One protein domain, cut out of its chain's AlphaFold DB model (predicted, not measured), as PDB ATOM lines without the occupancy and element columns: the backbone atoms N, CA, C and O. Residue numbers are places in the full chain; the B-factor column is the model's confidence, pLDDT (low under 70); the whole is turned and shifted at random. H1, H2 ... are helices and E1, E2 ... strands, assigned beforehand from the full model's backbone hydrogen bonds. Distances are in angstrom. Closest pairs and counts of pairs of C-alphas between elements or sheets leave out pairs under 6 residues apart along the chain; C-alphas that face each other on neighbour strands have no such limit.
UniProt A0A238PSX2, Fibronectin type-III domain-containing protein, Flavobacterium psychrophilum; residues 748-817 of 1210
ATOM      1  N   ARG A 748     131.670 208.664 200.915       94.75
ATOM      2  CA  ARG A 748     130.235 208.505 201.206       94.75
ATOM      3  C   ARG A 748     129.909 209.039 202.605       94.75
ATOM      4  O   ARG A 748     130.742 209.029 203.505       94.75
ATOM      5  N   ALA A 749     128.663 209.457 202.834       92.25
ATOM      6  CA  ALA A 749     128.252 210.076 204.101       92.25
ATOM      7  C   ALA A 749     128.472 209.184 205.345       92.25
ATOM      8  O   ALA A 749     128.715 209.704 206.436       92.25
ATOM      9  N   ASN A 750     128.424 207.860 205.184       92.62
ATOM     10  CA  ASN A 750     128.676 206.862 206.229       92.62
ATOM     11  C   ASN A 750     130.172 206.561 206.456       92.62
ATOM     12  O   ASN A 750     130.504 205.720 207.291       92.62
ATOM     13  N   GLN A 751     131.075 207.236 205.745       95.88
ATOM     14  CA  GLN A 751     132.520 207.078 205.879       95.88
ATOM     15  C   GLN A 751     133.100 208.221 206.725       95.88
ATOM     16  O   GLN A 751     132.638 209.368 206.682       95.88
ATOM     17  N   SER A 752     134.077 207.889 207.564       94.38
ATOM     18  CA  SER A 752     134.816 208.816 208.423       94.38
ATOM     19  C   SER A 752     136.270 208.830 207.965       94.38
ATOM     20  O   SER A 752     136.912 207.779 207.954       94.38
ATOM     21  N   ILE A 753     136.761 209.996 207.543       96.12
ATOM     22  CA  ILE A 753     138.108 210.156 206.990       96.12
ATOM     23  C   ILE A 753     138.953 210.987 207.949       96.12
ATOM     24  O   ILE A 753     138.549 212.066 208.382       96.12
ATOM     25  N   GLU A 754     140.143 210.487 208.243       95.88
ATOM     26  CA  GLU A 754     141.170 211.178 209.013       95.88
ATOM     27  C   GLU A 754     142.530 210.998 208.338       95.88
ATOM     28  O   GLU A 754     142.727 210.088 207.531       95.88
ATOM     29  N   PHE A 755     143.466 211.895 208.626       93.75
ATOM     30  CA  PHE A 755     144.785 211.908 208.005       93.75
ATOM     31  C   PHE A 755     145.842 211.933 209.094       93.75
ATOM     32  O   PHE A 755     145.779 212.758 209.999       93.75
ATOM     33  N   GLU A 756     146.808 211.034 209.016       91.12
ATOM     34  CA  GLU A 756     147.924 210.963 209.937       91.12
ATOM     35  C   GLU A 756     149.198 211.440 209.249       91.12
ATOM     36  O   GLU A 756     149.525 211.025 208.136       91.12
ATOM     37  N   ASN A 757     149.921 212.313 209.940       80.06
ATOM     38  CA  ASN A 757     151.234 212.768 209.529       80.06
ATOM     39  C   ASN A 757     152.141 212.900 210.756       80.06
ATOM     40  O   ASN A 757     151.843 213.680 211.662       80.06
ATOM     41  N   LYS A 758     153.267 212.176 210.754       70.81
ATOM     42  CA  LYS A 758     154.315 212.238 211.792       70.81
ATOM     43  C   LYS A 758     153.780 212.074 213.227       70.81
ATOM     44  O   LYS A 758     154.181 212.790 214.137       70.81
ATOM     45  N   GLY A 759     152.856 211.141 213.428       73.56
ATOM     46  CA  GLY A 759     152.236 210.813 214.711       73.56
ATOM     47  C   GLY A 759     151.026 211.675 215.083       73.56
ATOM     48  O   GLY A 759     150.350 211.363 216.060       73.56
ATOM     49  N   ILE A 760     150.713 212.723 214.314       77.44
ATOM     50  CA  ILE A 760     149.570 213.609 214.569       77.44
ATOM     51  C   ILE A 760     148.421 213.234 213.635       77.44
ATOM     52  O   ILE A 760     148.605 213.124 212.422       77.44
ATOM     53  N   VAL A 761     147.224 213.055 214.199       88.38
ATOM     54  CA  VAL A 761     146.010 212.719 213.442       88.38
ATOM     55  C   VAL A 761     145.109 213.943 213.319       88.38
ATOM     56  O   VAL A 761     144.760 214.586 214.310       88.38
ATOM     57  N   TYR A 762     144.699 214.231 212.090       88.38
ATOM     58  CA  TYR A 762     143.871 215.362 211.709       88.38
ATOM     59  C   TYR A 762     142.525 214.894 211.153       88.38
ATOM     60  O   TYR A 762     142.430 213.860 210.491       88.38
ATOM     61  N   LYS A 763     141.488 215.698 211.368       92.44
ATOM     62  CA  LYS A 763     140.177 215.551 210.725       92.44
ATOM     63  C   LYS A 763     139.593 216.916 210.385       92.44
ATOM     64  O   LYS A 763     140.083 217.936 210.863       92.44
ATOM     65  N   LEU A 764     138.514 216.925 209.610       88.69
ATOM     66  CA  LEU A 764     137.691 218.120 209.444       88.69
ATOM     67  C   LEU A 764     136.596 218.165 210.509       88.69
ATOM     68  O   LEU A 764     135.967 217.148 210.816       88.69
ATOM     69  N   ASP A 765     136.368 219.345 211.073       82.88
ATOM     70  CA  ASP A 765     135.203 219.606 211.913       82.88
ATOM     71  C   ASP A 765     133.935 219.871 211.075       82.88
ATOM     72  O   ASP A 765     133.947 219.867 209.840       82.88
ATOM     73  N   SER A 766     132.807 220.125 211.744       79.19
ATOM     74  CA  SER A 766     131.530 220.428 211.080       79.19
ATOM     75  C   SER A 766     131.551 221.710 210.238       79.19
ATOM     76  O   SER A 766     130.673 221.903 209.402       79.19
ATOM     77  N   THR A 767     132.533 222.591 210.449       79.44
ATOM     78  CA  THR A 767     132.745 223.822 209.675       79.44
ATOM     79  C   THR A 767     133.748 223.643 208.533       79.44
ATOM     80  O   THR A 767     134.078 224.618 207.862       79.44
ATOM     81  N   LYS A 768     134.187 222.399 208.276       78.31
ATOM     82  CA  LYS A 768     135.219 222.025 207.298       78.31
ATOM     83  C   LYS A 768     136.593 222.629 207.588       78.31
ATOM     84  O   LYS A 768     137.371 222.823 206.662       78.31
ATOM     85  N   LYS A 769     136.896 222.910 208.856       77.19
ATOM     86  CA  LYS A 769     138.229 223.347 209.274       77.19
ATOM     87  C   LYS A 769     139.043 222.177 209.796       77.19
ATOM     88  O   LYS A 769     138.501 221.275 210.443       77.19
ATOM     89  N   LEU A 770     140.344 222.210 209.526       78.88
ATOM     90  CA  LEU A 770     141.295 221.232 210.043       78.88
ATOM     91  C   LEU A 770     141.383 221.302 211.576       78.88
ATOM     92  O   LEU A 770     141.658 222.357 212.146       78.88
ATOM     93  N   VAL A 771     141.199 220.164 212.244       79.75
ATOM     94  CA  VAL A 771     141.361 220.022 213.697       79.75
ATOM     95  C   VAL A 771     142.196 218.790 214.036       79.75
ATOM     96  O   VAL A 771     142.124 217.763 213.358       79.75
ATOM     97  N   ILE A 772     142.979 218.886 215.112       80.00
ATOM     98  CA  ILE A 772     143.777 217.775 215.647       80.00
ATOM     99  C   ILE A 772     142.882 216.877 216.509       80.00
ATOM    100  O   ILE A 772     142.064 217.355 217.300       80.00
ATOM    101  N   ILE A 773     143.043 215.563 216.374       84.88
ATOM    102  CA  ILE A 773     142.435 214.583 217.272       84.88
ATOM    103  C   ILE A 773     143.417 214.332 218.416       84.88
ATOM    104  O   ILE A 773     144.407 213.636 218.235       84.88
ATOM    105  N   ASN A 774     143.139 214.889 219.597       71.94
ATOM    106  CA  ASN A 774     144.058 214.808 220.743       71.94
ATOM    107  C   ASN A 774     144.238 213.380 221.293       71.94
ATOM    108  O   ASN A 774     145.292 213.073 221.829       71.94
ATOM    109  N   ASN A 775     143.226 212.515 221.147       83.50
ATOM    110  CA  ASN A 775     143.257 211.107 221.559       83.50
ATOM    111  C   ASN A 775     142.684 210.235 220.431       83.50
ATOM    112  O   ASN A 775     141.519 209.826 220.500       83.50
ATOM    113  N   PRO A 776     143.433 210.025 219.338       89.12
ATOM    114  CA  PRO A 776     142.959 209.200 218.244       89.12
ATOM    115  C   PRO A 776     142.913 207.738 218.697       89.12
ATOM    116  O   PRO A 776     143.810 207.263 219.391       89.12
ATOM    117  N   ILE A 777     141.876 207.004 218.292       92.25
ATOM    118  CA  ILE A 777     141.867 205.543 218.459       92.25
ATOM    119  C   ILE A 777     143.024 204.926 217.658       92.25
ATOM    120  O   ILE A 777     143.458 205.496 216.650       92.25
ATOM    121  N   SER A 778     143.556 203.791 218.107       93.69
ATOM    122  CA  SER A 778     144.722 203.176 217.461       93.69
ATOM    123  C   SER A 778     144.394 202.634 216.067       93.69
ATOM    124  O   SER A 778     143.234 202.364 215.746       93.69
ATOM    125  N   ASP A 779     145.424 202.440 215.238       95.06
ATOM    126  CA  ASP A 779     145.265 201.808 213.922       95.06
ATOM    127  C   ASP A 779     144.632 200.411 214.063       95.06
ATOM    128  O   ASP A 779     143.721 200.076 213.312       95.06
ATOM    129  N   ASP A 780     145.021 199.638 215.084       93.50
ATOM    130  CA  ASP A 780     144.440 198.323 215.385       93.50
ATOM    131  C   ASP A 780     142.964 198.402 215.780       93.50
ATOM    132  O   ASP A 780     142.163 197.561 215.372       93.50
ATOM    133  N   GLN A 781     142.567 199.427 216.541       93.94
ATOM    134  CA  GLN A 781     141.161 199.647 216.873       93.94
ATOM    135  C   GLN A 781     140.340 199.971 215.622       93.94
ATOM    136  O   GLN A 781     139.230 199.454 215.484       93.94
ATOM    137  N   ILE A 782     140.883 200.771 214.701       95.62
ATOM    138  CA  ILE A 782     140.249 201.037 213.405       95.62
ATOM    139  C   ILE A 782     140.143 199.738 212.605       95.62
ATOM    140  O   ILE A 782     139.037 199.373 212.219       95.62
ATOM    141  N   ASN A 783     141.240 198.997 212.434       94.94
ATOM    142  CA  ASN A 783     141.266 197.751 211.657       94.94
ATOM    143  C   ASN A 783     140.304 196.686 212.217       94.94
ATOM    144  O   ASN A 783     139.686 195.934 211.463       94.94
ATOM    145  N   ALA A 784     140.110 196.665 213.538       91.50
ATOM    146  CA  ALA A 784     139.175 195.778 214.222       91.50
ATOM    147  C   ALA A 784     137.715 196.283 214.256       91.50
ATOM    148  O   ALA A 784     136.866 195.644 214.881       91.50
ATOM    149  N   GLY A 785     137.391 197.423 213.637       93.06
ATOM    150  CA  GLY A 785     136.014 197.926 213.600       93.06
ATOM    151  C   GLY A 785     135.535 198.583 214.902       93.06
ATOM    152  O   GLY A 785     134.327 198.687 215.128       93.06
ATOM    153  N   ASN A 786     136.445 198.973 215.800       93.38
ATOM    154  CA  ASN A 786     136.141 199.387 217.172       93.38
ATOM    155  C   ASN A 786     135.996 200.914 217.316       93.38
ATOM    156  O   ASN A 786     136.915 201.593 217.773       93.38
ATOM    157  N   TRP A 787     134.814 201.454 217.001       93.50
ATOM    158  CA  TRP A 787     134.432 202.833 217.353       93.50
ATOM    159  C   TRP A 787     132.926 202.985 217.599       93.50
ATOM    160  O   TRP A 787     132.116 202.149 217.197       93.50
ATOM    161  N   SER A 788     132.555 204.091 218.249       86.31
ATOM    162  CA  SER A 788     131.178 204.433 218.641       86.31
ATOM    163  C   SER A 788     130.597 205.649 217.904       86.31
ATOM    164  O   SER A 788     129.548 206.161 218.285       86.31
ATOM    165  N   GLU A 789     131.284 206.151 216.876       84.81
ATOM    166  CA  GLU A 789     130.819 207.278 216.057       84.81
ATOM    167  C   GLU A 789     129.501 206.928 215.335       84.81
ATOM    168  O   GLU A 789     129.454 206.025 214.498       84.81
ATOM    169  N   SER A 790     128.419 207.632 215.685       83.00
ATOM    170  CA  SER A 790     127.078 207.373 215.148       83.00
ATOM    171  C   SER A 790     126.997 207.656 213.646       83.00
ATOM    172  O   SER A 790     127.513 208.663 213.164       83.00
ATOM    173  N   GLY A 791     126.331 206.768 212.903       83.56
ATOM    174  CA  GLY A 791     126.132 206.905 211.456       83.56
ATOM    175  C   GLY A 791     127.395 206.699 210.612       83.56
ATOM    176  O   GLY A 791     127.333 206.878 209.397       83.56
ATOM    177  N   LYS A 792     128.527 206.323 211.226       92.81
ATOM    178  CA  LYS A 792     129.784 206.028 210.531       92.81
ATOM    179  C   LYS A 792     130.074 204.536 210.541       92.81
ATOM    180  O   LYS A 792     130.508 203.969 211.542       92.81
ATOM    181  N   GLU A 793     129.835 203.917 209.395       95.12
ATOM    182  CA  GLU A 793     129.997 202.481 209.166       95.12
ATOM    183  C   GLU A 793     131.426 202.125 208.758       95.12
ATOM    184  O   GLU A 793     131.848 200.997 208.980       95.12
ATOM    185  N   ILE A 794     132.183 203.079 208.210       96.94
ATOM    186  CA  ILE A 794     133.570 202.883 207.780       96.94
ATOM    187  C   ILE A 794     134.440 203.996 208.358       96.94
ATOM    188  O   ILE A 794     134.031 205.162 208.382       96.94
ATOM    189  N   LYS A 795     135.661 203.654 208.771       97.00
ATOM    190  CA  LYS A 795     136.691 204.623 209.153       97.00
ATOM    191  C   LYS A 795     137.978 204.368 208.374       97.00
ATOM    192  O   LYS A 795     138.433 203.230 208.279       97.00
ATOM    193  N   ILE A 796     138.543 205.435 207.812       97.88
ATOM    194  CA  ILE A 796     139.730 205.402 206.957       97.88
ATOM    195  C   ILE A 796     140.738 206.423 207.481       97.88
ATOM    196  O   ILE A 796     140.442 207.618 207.530       97.88
ATOM    197  N   ARG A 797     141.934 205.953 207.837       97.50
ATOM    198  CA  ARG A 797     143.080 206.797 208.183       97.50
ATOM    199  C   ARG A 797     144.071 206.808 207.033       97.50
ATOM    200  O   ARG A 797     144.671 205.781 206.718       97.50
ATOM    201  N   LEU A 798     144.240 207.971 206.423       96.75
ATOM    202  CA  LEU A 798     145.184 208.218 205.340       96.75
ATOM    203  C   LEU A 798     146.558 208.612 205.878       96.75
ATOM    204  O   LEU A 798     146.669 209.154 206.973       96.75
ATOM    205  N   THR A 799     147.595 208.360 205.091       92.19
ATOM    206  CA  THR A 799     148.956 208.864 205.306       92.19
ATOM    207  C   THR A 799     149.667 208.987 203.955       92.19
ATOM    208  O   THR A 799     149.136 208.554 202.929       92.19
ATOM    209  N   ILE A 800     150.862 209.570 203.932       81.56
ATOM    210  CA  ILE A 800     151.734 209.596 202.752       81.56
ATOM    211  C   ILE A 800     153.043 208.904 203.122       81.56
ATOM    212  O   ILE A 800     153.642 209.198 204.156       81.56
ATOM    213  N   ASN A 801     153.480 207.960 202.289       76.81
ATOM    214  CA  ASN A 801     154.739 207.259 202.518       76.81
ATOM    215  C   ASN A 801     155.957 208.128 202.146       76.81
ATOM    216  O   ASN A 801     155.845 209.198 201.552       76.81
ATOM    217  N   ASN A 802     157.156 207.628 202.443       65.56
ATOM    218  CA  ASN A 802     158.427 208.296 202.140       65.56
ATOM    219  C   ASN A 802     158.690 208.557 200.641       65.56
ATOM    220  O   ASN A 802     159.610 209.297 200.310       65.56
ATOM    221  N   LYS A 803     157.903 207.965 199.735       55.72
ATOM    222  CA  LYS A 803     157.975 208.179 198.282       55.72
ATOM    223  C   LYS A 803     156.932 209.184 197.780       55.72
ATOM    224  O   LYS A 803     156.785 209.336 196.571       55.72
ATOM    225  N   GLY A 804     156.192 209.840 198.678       64.62
ATOM    226  CA  GLY A 804     155.153 210.803 198.312       64.62
ATOM    227  C   GLY A 804     153.868 210.164 197.776       64.62
ATOM    228  O   GLY A 804     153.089 210.847 197.123       64.62
ATOM    229  N   ILE A 805     153.645 208.867 198.019       78.00
ATOM    230  CA  ILE A 805     152.450 208.143 197.568       78.00
ATOM    231  C   ILE A 805     151.444 208.063 198.722       78.00
ATOM    232  O   ILE A 805     151.806 207.719 199.851       78.00
ATOM    233  N   LEU A 806     150.177 208.346 198.424       88.25
ATOM    234  CA  LEU A 806     149.042 208.192 199.327       88.25
ATOM    235  C   LEU A 806     148.896 206.729 199.762       88.25
ATOM    236  O   LEU A 806     149.020 205.810 198.952       88.25
ATOM    237  N   GLN A 807     148.609 206.507 201.039       94.06
ATOM    238  CA  GLN A 807     148.379 205.188 201.619       94.06
ATOM    239  C   GLN A 807     147.208 205.227 202.601       94.06
ATOM    240  O   GLN A 807     146.940 206.237 203.253       94.06
ATOM    241  N   ILE A 808     146.551 204.086 202.757       96.81
ATOM    242  CA  ILE A 808     145.647 203.780 203.855       96.81
ATOM    243  C   ILE A 808     146.471 203.184 204.994       96.81
ATOM    244  O   ILE A 808     146.918 202.034 204.936       96.81
ATOM    245  N   LYS A 809     146.665 203.972 206.050       94.94
ATOM    246  CA  LYS A 809     147.342 203.541 207.276       94.94
ATOM    247  C   LYS A 809     146.475 202.565 208.071       94.94
ATOM    248  O   LYS A 809     146.950 201.510 208.493       94.94
ATOM    249  N   ALA A 810     145.187 202.880 208.203       97.00
ATOM    250  CA  ALA A 810     144.202 202.027 208.860       97.00
ATOM    251  C   ALA A 810     142.852 202.091 208.136       97.00
ATOM    252  O   ALA A 810     142.436 203.158 207.678       97.00
ATOM    253  N   PHE A 811     142.168 200.953 208.050       98.12
ATOM    254  CA  PHE A 811     140.850 200.828 207.433       98.12
ATOM    255  C   PHE A 811     139.994 199.878 208.250       98.12
ATOM    256  O   PHE A 811     140.428 198.772 208.554       98.12
ATOM    257  N   GLY A 812     138.761 200.276 208.542       97.00
ATOM    258  CA  GLY A 812     137.811 199.382 209.178       97.00
ATOM    259  C   GLY A 812     136.384 199.607 208.731       97.00
ATOM    260  O   GLY A 812     135.961 200.744 208.521       97.00
ATOM    261  N   ILE A 813     135.627 198.515 208.706       97.62
ATOM    262  CA  ILE A 813     134.165 198.475 208.781       97.62
ATOM    263  C   ILE A 813     133.763 198.277 210.251       97.62
ATOM    264  O   ILE A 813     134.371 197.471 210.960       97.62
ATOM    265  N   ASN A 814     132.766 199.026 210.728       95.25
ATOM    266  CA  ASN A 814     132.333 198.994 212.125       95.25
ATOM    267  C   ASN A 814     131.871 197.578 212.490       95.25
ATOM    268  O   ASN A 814     131.035 197.000 211.797       95.25
ATOM    269  N   LYS A 815     132.353 197.035 213.610       90.94
ATOM    270  CA  LYS A 815     131.982 195.680 214.048       90.94
ATOM    271  C   LYS A 815     130.485 195.510 214.337       90.94
ATOM    272  O   LYS A 815     129.995 194.389 214.360       90.94
ATOM    273  N   ASN A 816     129.777 196.612 214.584       89.56
ATOM    274  CA  ASN A 816     128.340 196.637 214.847       89.56
ATOM    275  C   ASN A 816     127.510 196.795 213.561       89.56
ATOM    276  O   ASN A 816     126.319 197.096 213.643       89.56
ATOM    277  N   LEU A 817     128.119 196.655 212.375       93.38
ATOM    278  CA  LEU A 817     127.389 196.660 211.112       93.38
ATOM    279  C   LEU A 817     126.329 195.550 211.127       93.38
ATOM    280  O   LEU A 817     126.645 194.373 211.292       93.38
TER     281      LEU A 817
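This is residues 748 to 817 of the 1210 residues of the protein "Fibronectin type-III domain-containing protein" of Flavobacterium psychrophilum (UniProt A0A238PSX2). One strongly twisted wall of five strands, in the order E3 E2 E1 E4 E5, has the short helix H1 over one face at E5; its strands turn by 110 degrees from edge to edge. The printed part has 70 residues, with five named strands and one named helix in the order E1, E2, E3, H1, E4, E5 along the chain; strands hold 30 of the 35 residues in named elements, the class is mostly strand, and the sheet is mixed. The whole is compact, radius of gyration of the C-alphas 12.0 A, spanning 35 by 28 by 23 A.

E1, residues 751 to 757, is parallel to E4, residues 794 to 800, at 25 degrees; N 754 and O 796 are 3.0 A apart, within hydrogen-bond range. E2, residues 760 to 764, forms antiparallel hairpins with E1, N 762 to O 755 2.8 A, and with E3, residues 770 to 772, N 771 to O 763 2.8 A: a meander, each strand the antiparallel neighbour of the one before. E5, residues 806 to 813, forms a hairpin with E4, N 797 to O 810 2.8 A, and bends by 60 degrees at residue 809. H1, residues 779 to 783, is on the sheet over E5, height 5.9 A; the closest C-alphas, of Asn 783 and Gly 812, are 4.6 A apart. Its O i to N i+4 pair is within hydrogen-bond range. E3, H1 and E4 form a split strand-helix-strand unit, two strands running the same way with a helix between them along the chain and E2 and E1 between them in the sheet; its crossover is right-handed.

E1 begins at C-alpha 751 (132.520, 207.078, 205.879) and is 19.9 A long; E4 is 20.0 A. E5 is 20.1 A and ends at C-alpha 813 (134.165, 198.475, 208.781).

The C-alphas of Lys 803 and Asn 816 are the two farthest apart, 35.9 A. The printed part has no cut and no long link; pLDDT is under 70 at residues 802 to 804.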